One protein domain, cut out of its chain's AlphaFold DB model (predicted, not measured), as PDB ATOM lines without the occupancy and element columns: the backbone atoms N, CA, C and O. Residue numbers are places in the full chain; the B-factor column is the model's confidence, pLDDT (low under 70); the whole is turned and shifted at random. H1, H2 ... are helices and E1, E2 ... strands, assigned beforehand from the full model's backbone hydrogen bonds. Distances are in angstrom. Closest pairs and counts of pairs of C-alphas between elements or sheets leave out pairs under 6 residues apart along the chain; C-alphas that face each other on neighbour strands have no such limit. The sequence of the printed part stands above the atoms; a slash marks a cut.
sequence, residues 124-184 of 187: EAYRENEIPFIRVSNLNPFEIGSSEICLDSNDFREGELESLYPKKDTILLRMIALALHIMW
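AT A GLANCE: This is residues 124 to 184 of the 187 residues of an uncharacterized protein of Helicobacter apodemus (UniProt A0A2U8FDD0). This domain has little regular structure: loops fold round one short strand, E1, while a short helix, H1, is set away from it. Two short stretches of the long loops, residues 150 to 151 and 182 to 183, pair with E1. The printed part has 61 residues, with E1 before H1; its class is mixed, with only 9 residues in named elements. It is compact, with a radius of gyration of the C-alphas of 11.9 A and spans of 32 by 22 by 21 A.

IN THESE COORDINATES: E1 is residues 131 to 134, 9.5 A long, beginning at C-alpha 131 (35.812, -15.100, -23.643). H1 is residues 160 to 164, 6.9 A long, ending at C-alpha 164 (47.592, -15.181, -26.703).

HOW THE PARTS SIT: Residues 131 to 132 of E1 pair antiparallel with residues 150 to 151. Residues 133 to 134 pair antiparallel with residues 182 to 183. E1 and H1 are apart. In H1, 0 of 1 O i to N i+4 pairs and 2 of 2 O i to N i+3 pairs are within hydrogen-bond range.

THE WHOLE: The C-alphas farthest apart, of Pro 141 and Glu 158, are 32.2 A apart. The printed part has no cut. The link from E1 to H1, 25 residues, is long. Residues 175 to 184 have pLDDT under 70.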
ATOM      1  N   GLU A 124      38.408  -4.698 -13.225       89.44
ATOM      2  CA  GLU A 124      37.484  -3.855 -13.974       89.44
ATOM      3  C   GLU A 124      37.217  -4.341 -15.405       89.44
ATOM      4  O   GLU A 124      36.184  -3.988 -15.970       89.44
ATOM      5  N   ALA A 125      38.101  -5.159 -15.984       87.75
ATOM      6  CA  ALA A 125      37.922  -5.763 -17.308       87.75
ATOM      7  C   ALA A 125      37.173  -7.107 -17.250       87.75
ATOM      8  O   ALA A 125      36.847  -7.688 -18.281       87.75
ATOM      9  N   TYR A 126      36.887  -7.623 -16.051       90.56
ATOM     10  CA  TYR A 126      36.165  -8.880 -15.901       90.56
ATOM     11  C   TYR A 126      34.685  -8.713 -16.243       90.56
ATOM     12  O   TYR A 126      34.026  -7.744 -15.851       90.56
ATOM     13  N   ARG A 127      34.167  -9.684 -16.990       87.62
ATOM     14  CA  ARG A 127      32.774  -9.802 -17.418       87.62
ATOM     15  C   ARG A 127      32.266 -11.206 -17.123       87.62
ATOM     16  O   ARG A 127      33.042 -12.120 -16.843       87.62
ATOM     17  N   GLU A 128      30.955 -11.372 -17.220       79.38
ATOM     18  CA  GLU A 128      30.293 -12.660 -16.992       79.38
ATOM     19  C   GLU A 128      30.183 -13.505 -18.272       79.38
ATOM     20  O   GLU A 128      30.054 -14.720 -18.185       79.38
ATOM     21  N   ASN A 129      30.290 -12.890 -19.456       74.56
ATOM     22  CA  ASN A 129      30.090 -13.547 -20.752       74.56
ATOM     23  C   ASN A 129      31.206 -13.183 -21.751       74.56
ATOM     24  O   ASN A 129      31.955 -12.243 -21.511       74.56
ATOM     25  N   GLU A 130      31.263 -13.922 -22.867       81.88
ATOM     26  CA  GLU A 130      32.196 -13.820 -24.012       81.88
ATOM     27  C   GLU A 130      33.395 -14.777 -23.997       81.88
ATOM     28  O   GLU A 130      33.274 -15.899 -24.498       81.88
ATOM     29  N   ILE A 131      34.557 -14.350 -23.494       87.69
ATOM     30  CA  ILE A 131      35.812 -15.100 -23.643       87.69
ATOM     31  C   ILE A 131      36.298 -15.584 -22.276       87.69
ATOM     32  O   ILE A 131      36.780 -14.766 -21.492       87.69
ATOM     33  N   PRO A 132      36.255 -16.898 -21.980       89.38
ATOM     34  CA  PRO A 132      36.740 -17.426 -20.712       89.38
ATOM     35  C   PRO A 132      38.220 -17.105 -20.476       89.38
ATOM     36  O   PRO A 132      39.102 -17.468 -21.261       89.38
ATOM     37  N   PHE A 133      38.500 -16.473 -19.340       89.25
ATOM     38  CA  PHE A 133      39.847 -16.121 -18.917       89.25
ATOM     39  C   PHE A 133      40.391 -17.166 -17.944       89.25
ATOM     40  O   PHE A 133      39.921 -17.268 -16.808       89.25
ATOM     41  N   ILE A 134      41.383 -17.956 -18.365       86.44
ATOM     42  CA  ILE A 134      41.976 -19.018 -17.545       86.44
ATOM     43  C   ILE A 134      43.066 -18.419 -16.654       86.44
ATOM     44  O   ILE A 134      44.124 -17.966 -17.101       86.44
ATOM     45  N   ARG A 135      42.826 -18.453 -15.345       84.56
ATOM     46  CA  ARG A 135      43.804 -18.039 -14.343       84.56
ATOM     47  C   ARG A 135      44.604 -19.225 -13.841       84.56
ATOM     48  O   ARG A 135      44.232 -20.385 -13.988       84.56
ATOM     49  N   VAL A 136      45.673 -18.903 -13.123       81.81
ATOM     50  CA  VAL A 136      46.490 -19.868 -12.381       81.81
ATOM     51  C   VAL A 136      45.647 -20.800 -11.491       81.81
ATOM     52  O   VAL A 136      45.996 -21.966 -11.322       81.81
ATOM     53  N   SER A 137      44.547 -20.300 -10.920       84.62
ATOM     54  CA  SER A 137      43.625 -21.078 -10.084       84.62
ATOM     55  C   SER A 137      42.794 -22.102 -10.858       84.62
ATOM     56  O   SER A 137      42.290 -23.033 -10.248       84.62
ATOM     57  N   ASN A 138      42.642 -21.933 -12.172       87.25
ATOM     58  CA  ASN A 138      41.890 -22.844 -13.032       87.25
ATOM     59  C   ASN A 138      42.767 -23.997 -13.555       87.25
ATOM     60  O   ASN A 138      42.252 -24.905 -14.194       87.25
ATOM     61  N   LEU A 139      44.084 -23.976 -13.320       86.19
ATOM     62  CA  LEU A 139      44.997 -25.029 -13.773       86.19
ATOM     63  C   LEU A 139      45.111 -26.148 -12.727       86.19
ATOM     64  O   LEU A 139      45.638 -25.926 -11.631       86.19
ATOM     65  N   ASN A 140      44.702 -27.357 -13.116       82.94
ATOM     66  CA  ASN A 140      44.928 -28.601 -12.381       82.94
ATOM     67  C   ASN A 140      46.097 -29.382 -13.020       82.94
ATOM     68  O   ASN A 140      46.426 -29.143 -14.182       82.94
ATOM     69  N   PRO A 141      46.744 -30.333 -12.313       79.25
ATOM     70  CA  PRO A 141      47.907 -31.056 -12.846       79.25
ATOM     71  C   PRO A 141      47.675 -31.785 -14.179       79.25
ATOM     72  O   PRO A 141      48.633 -32.017 -14.911       79.25
ATOM     73  N   PHE A 142      46.426 -32.143 -14.484       80.50
ATOM     74  CA  PHE A 142      46.068 -32.945 -15.658       80.50
ATOM     75  C   PHE A 142      45.017 -32.291 -16.561       80.50
ATOM     76  O   PHE A 142      44.717 -32.827 -17.623       80.50
ATOM     77  N   GLU A 143      44.450 -31.154 -16.160       83.69
ATOM     78  CA  GLU A 143      43.336 -30.533 -16.876       83.69
ATOM     79  C   GLU A 143      43.254 -29.024 -16.618       83.69
ATOM     80  O   GLU A 143      43.839 -28.489 -15.672       83.69
ATOM     81  N   ILE A 144      42.488 -28.343 -17.466       84.62
ATOM     82  CA  ILE A 144      42.134 -26.935 -17.304       84.62
ATOM     83  C   ILE A 144      40.670 -26.888 -16.865       84.62
ATOM     84  O   ILE A 144      39.786 -27.321 -17.600       84.62
ATOM     85  N   GLY A 145      40.422 -26.380 -15.662       85.62
ATOM     86  CA  GLY A 145      39.083 -26.179 -15.125       85.62
ATOM     87  C   GLY A 145      38.339 -25.029 -15.806       85.62
ATOM     88  O   GLY A 145      38.924 -24.189 -16.495       85.62
ATOM     89  N   SER A 146      37.029 -24.963 -15.575       86.06
ATOM     90  CA  SER A 146      36.186 -23.865 -16.052       86.06
ATOM     91  C   SER A 146      36.572 -22.532 -15.412       86.06
ATOM     92  O   SER A 146      37.084 -22.493 -14.290       86.06
ATOM     93  N   SER A 147      36.285 -21.430 -16.107       87.06
ATOM     94  CA  SER A 147      36.409 -20.077 -15.564       87.06
ATOM     95  C   SER A 147      35.048 -19.401 -15.494       87.06
ATOM     96  O   SER A 147      34.283 -19.451 -16.452       87.06
ATOM     97  N   GLU A 148      34.776 -18.766 -14.358       87.00
ATOM     98  CA  GLU A 148      33.621 -17.884 -14.135       87.00
ATOM     99  C   GLU A 148      33.920 -16.439 -14.562       87.00
ATOM    100  O   GLU A 148      33.042 -15.587 -14.547       87.00
ATOM    101  N   ILE A 149      35.178 -16.155 -14.915       88.19
ATOM    102  CA  ILE A 149      35.631 -14.835 -15.337       88.19
ATOM    103  C   ILE A 149      35.827 -14.858 -16.843       88.19
ATOM    104  O   ILE A 149      36.594 -15.679 -17.361       88.19
ATOM    105  N   CYS A 150      35.186 -13.918 -17.523       90.69
ATOM    106  CA  CYS A 150      35.364 -13.678 -18.942       90.69
ATOM    107  C   CYS A 150      35.992 -12.302 -19.202       90.69
ATOM    108  O   CYS A 150      35.993 -11.430 -18.330       90.69
ATOM    109  N   LEU A 151      36.536 -12.127 -20.402       90.56
ATOM    110  CA  LEU A 151      36.969 -10.845 -20.955       90.56
ATOM    111  C   LEU A 151      36.110 -10.488 -22.163       90.56
ATOM    112  O   LEU A 151      35.610 -11.384 -22.846       90.56
ATOM    113  N   ASP A 152      36.007  -9.189 -22.421       89.50
ATOM    114  CA  ASP A 152      35.378  -8.641 -23.618       89.50
ATOM    115  C   ASP A 152      36.431  -8.442 -24.712       89.50
ATOM    116  O   ASP A 152      37.503  -7.884 -24.463       89.50
ATOM    117  N   SER A 153      36.144  -8.902 -25.927       86.62
ATOM    118  CA  SER A 153      37.059  -8.711 -27.063       86.62
ATOM    119  C   SER A 153      37.278  -7.243 -27.439       86.62
ATOM    120  O   SER A 153      38.359  -6.893 -27.911       86.62
ATOM    121  N   ASN A 154      36.293  -6.380 -27.182       88.75
ATOM    122  CA  ASN A 154      36.334  -4.957 -27.517       88.75
ATOM    123  C   ASN A 154      37.312  -4.159 -26.643       88.75
ATOM    124  O   ASN A 154      37.713  -3.059 -27.025       88.75
ATOM    125  N   ASP A 155      37.723  -4.707 -25.496       89.12
ATOM    126  CA  ASP A 155      38.701  -4.075 -24.603       89.12
ATOM    127  C   ASP A 155      40.145  -4.168 -25.149       89.12
ATOM    128  O   ASP A 155      41.072  -3.584 -24.580       89.12
ATOM    129  N   PHE A 156      40.357  -4.885 -26.259       88.12
ATOM    130  CA  PHE A 156      41.675  -5.198 -26.809       88.12
ATOM    131  C   PHE A 156      41.768  -4.870 -28.296       88.12
ATOM    132  O   PHE A 156      40.770  -4.704 -28.996       88.12
ATOM    133  N   ARG A 157      42.999  -4.770 -28.809       91.38
ATOM    134  CA  ARG A 157      43.199  -4.579 -30.249       91.38
ATOM    135  C   ARG A 157      42.781  -5.837 -31.002       91.38
ATOM    136  O   ARG A 157      42.955  -6.952 -30.514       91.38
ATOM    137  N   GLU A 158      42.306  -5.654 -32.228       90.56
ATOM    138  CA  GLU A 158      41.954  -6.764 -33.113       90.56
ATOM    139  C   GLU A 158      43.119  -7.766 -33.230       90.56
ATOM    140  O   GLU A 158      44.256  -7.391 -33.534       90.56
ATOM    141  N   GLY A 159      42.853  -9.045 -32.945       86.38
ATOM    142  CA  GLY A 159      43.844 -10.122 -33.009       86.38
ATOM    143  C   GLY A 159      44.781 -10.229 -31.798       86.38
ATOM    144  O   GLY A 159      45.566 -11.182 -31.717       86.38
ATOM    145  N   GLU A 160      44.746  -9.280 -30.857       89.12
ATOM    146  CA  GLU A 160      45.621  -9.279 -29.681       89.12
ATOM    147  C   GLU A 160      45.344 -10.495 -28.796       89.12
ATOM    148  O   GLU A 160      46.269 -11.251 -28.472       89.12
ATOM    149  N   LEU A 161      44.067 -10.719 -28.478       87.56
ATOM    150  CA  LEU A 161      43.603 -11.823 -27.647       87.56
ATOM    151  C   LEU A 161      43.865 -13.180 -28.300       87.56
ATOM    152  O   LEU A 161      44.426 -14.077 -27.668       87.56
ATOM    153  N   GLU A 162      43.543 -13.315 -29.581       88.25
ATOM    154  CA  GLU A 162      43.738 -14.534 -30.360       88.25
ATOM    155  C   GLU A 162      45.210 -14.926 -30.429       88.25
ATOM    156  O   GLU A 162      45.550 -16.111 -30.397       88.25
ATOM    157  N   SER A 163      46.110 -13.938 -30.469       88.25
ATOM    158  CA  SER A 163      47.546 -14.199 -30.446       88.25
ATOM    159  C   SER A 163      47.990 -14.888 -29.149       88.25
ATOM    160  O   SER A 163      49.023 -15.566 -29.144       88.25
ATOM    161  N   LEU A 164      47.267 -14.683 -28.044       88.44
ATOM    162  CA  LEU A 164      47.592 -15.181 -26.703       88.44
ATOM    163  C   LEU A 164      46.975 -16.552 -26.418       88.44
ATOM    164  O   LEU A 164      47.310 -17.162 -25.401       88.44
ATOM    165  N   TYR A 165      46.101 -17.049 -27.296       86.88
ATOM    166  CA  TYR A 165      45.502 -18.363 -27.122       86.88
ATOM    167  C   TYR A 165      46.581 -19.448 -27.249       86.88
ATOM    168  O   TYR A 165      47.331 -19.470 -28.235       86.88
ATOM    169  N   PRO A 166      46.697 -20.354 -26.261       84.94
ATOM    170  CA  PRO A 166      47.614 -21.464 -26.335       84.94
ATOM    171  C   PRO A 166      47.152 -22.365 -27.474       84.94
ATOM    172  O   PRO A 166      45.967 -22.637 -27.667       84.94
ATOM    173  N   LYS A 167      48.121 -22.819 -28.253       86.62
ATOM    174  CA  LYS A 167      47.878 -23.749 -29.349       86.62
ATOM    175  C   LYS A 167      48.006 -25.169 -28.821       86.62
ATOM    176  O   LYS A 167      48.575 -25.392 -27.748       86.62
ATOM    177  N   LYS A 168      47.531 -26.141 -29.597       86.50
ATOM    178  CA  LYS A 168      47.834 -27.549 -29.332       86.50
ATOM    179  C   LYS A 168      49.349 -27.719 -29.118       86.50
ATOM    180  O   LYS A 168      50.138 -27.036 -29.767       86.50
ATOM    181  N   ASP A 169      49.714 -28.569 -28.162       85.25
ATOM    182  CA  ASP A 169      51.099 -28.866 -27.769       85.25
ATOM    183  C   ASP A 169      51.853 -27.700 -27.090       85.25
ATOM    184  O   ASP A 169      53.065 -27.760 -26.884       85.25
ATOM    185  N   THR A 170      51.140 -26.647 -26.670       86.88
ATOM    186  CA  THR A 170      51.703 -25.583 -25.823       86.88
ATOM    187  C   THR A 170      51.814 -26.065 -24.377       86.88
ATOM    188  O   THR A 170      50.836 -26.522 -23.788       86.88
ATOM    189  N   ILE A 171      52.994 -25.910 -23.772       86.19
ATOM    190  CA  ILE A 171      53.208 -26.204 -22.351       86.19
ATOM    191  C   ILE A 171      52.827 -24.977 -21.520       86.19
ATOM    192  O   ILE A 171      53.378 -23.892 -21.712       86.19
ATOM    193  N   LEU A 172      51.913 -25.161 -20.568       84.12
ATOM    194  CA  LEU A 172      51.532 -24.124 -19.613       84.12
ATOM    195  C   LEU A 172      52.403 -24.235 -18.359       84.12
ATOM    196  O   LEU A 172      52.467 -25.285 -17.724       84.12
ATOM    197  N   LEU A 173      53.065 -23.140 -17.989       80.94
ATOM    198  CA  LEU A 173      53.873 -23.064 -16.775       80.94
ATOM    199  C   LEU A 173      53.163 -22.210 -15.729       80.94
ATOM    200  O   LEU A 173      52.731 -21.094 -16.005       80.94
ATOM    201  N   ARG A 174      53.069 -22.723 -14.502       74.81
ATOM    202  CA  ARG A 174      52.516 -21.995 -13.358       74.81
ATOM    203  C   ARG A 174      53.651 -21.378 -12.548       74.81
ATOM    204  O   ARG A 174      54.478 -22.107 -12.009       74.81
ATOM    205  N   MET A 175      53.659 -20.053 -12.404       68.69
ATOM    206  CA  MET A 175      54.604 -19.344 -11.534       68.69
ATOM    207  C   MET A 175      53.853 -18.639 -10.401       68.69
ATOM    208  O   MET A 175      52.968 -17.820 -10.639       68.69
ATOM    209  N   ILE A 176      54.189 -18.974  -9.152       57.41
ATOM    210  CA  ILE A 176      53.637 -18.335  -7.945       57.41
ATOM    211  C   ILE A 176      54.604 -17.221  -7.528       57.41
ATOM    212  O   ILE A 176      55.378 -17.353  -6.592       57.41
ATOM    213  N   ALA A 177      54.625 -16.174  -8.344       43.53
ATOM    214  CA  ALA A 177      55.171 -14.838  -8.107       43.53
ATOM    215  C   ALA A 177      55.036 -14.143  -9.467       43.53
ATOM    216  O   ALA A 177      55.817 -14.430 -10.364       43.53
ATOM    217  N   LEU A 178      53.997 -13.320  -9.636       33.94
ATOM    218  CA  LEU A 178      53.511 -12.787 -10.922       33.94
ATOM    219  C   LEU A 178      52.880 -13.853 -11.843       33.94
ATOM    220  O   LEU A 178      53.532 -14.481 -12.672       33.94
ATOM    221  N   ALA A 179      51.568 -14.034 -11.661       31.05
ATOM    222  CA  ALA A 179      50.579 -14.028 -12.738       31.05
ATOM    223  C   ALA A 179      51.019 -14.599 -14.111       31.05
ATOM    224  O   ALA A 179      51.368 -13.866 -15.035       31.05
ATOM    225  N   LEU A 180      50.922 -15.921 -14.278       39.47
ATOM    226  CA  LEU A 180      50.846 -16.557 -15.599       39.47
ATOM    227  C   LEU A 180      49.373 -16.829 -15.911       39.47
ATOM    228  O   LEU A 180      48.771 -17.753 -15.374       39.47
ATOM    229  N   HIS A 181      48.783 -15.975 -16.736       52.41
ATOM    230  CA  HIS A 181      47.392 -16.073 -17.175       52.41
ATOM    231  C   HIS A 181      47.350 -16.640 -18.587       52.41
ATOM    232  O   HIS A 181      48.303 -16.450 -19.318       52.41
ATOM    233  N   ILE A 182      46.318 -17.360 -19.001       48.19
ATOM    234  CA  ILE A 182      46.196 -17.921 -20.356       48.19
ATOM    235  C   ILE A 182      44.726 -17.761 -20.776       48.19
ATOM    236  O   ILE A 182      43.840 -17.732 -19.932       48.19
ATOM    237  N   MET A 183      44.430 -17.614 -22.063       41.00
ATOM    238  CA  MET A 183      43.047 -17.533 -22.558       41.00
ATOM    239  C   MET A 183      42.734 -18.688 -23.485       41.00
ATOM    240  O   MET A 183      43.618 -19.103 -24.215       41.00
ATOM    241  N   TRP A 184      41.502 -19.187 -23.496       44.19
ATOM    242  CA  TRP A 184      41.115 -20.341 -24.311       44.19
ATOM    243  C   TRP A 184      39.943 -20.007 -25.241       44.19
ATOM    244  O   TRP A 184      39.009 -19.322 -24.833       44.19
TER     245      TRP A 184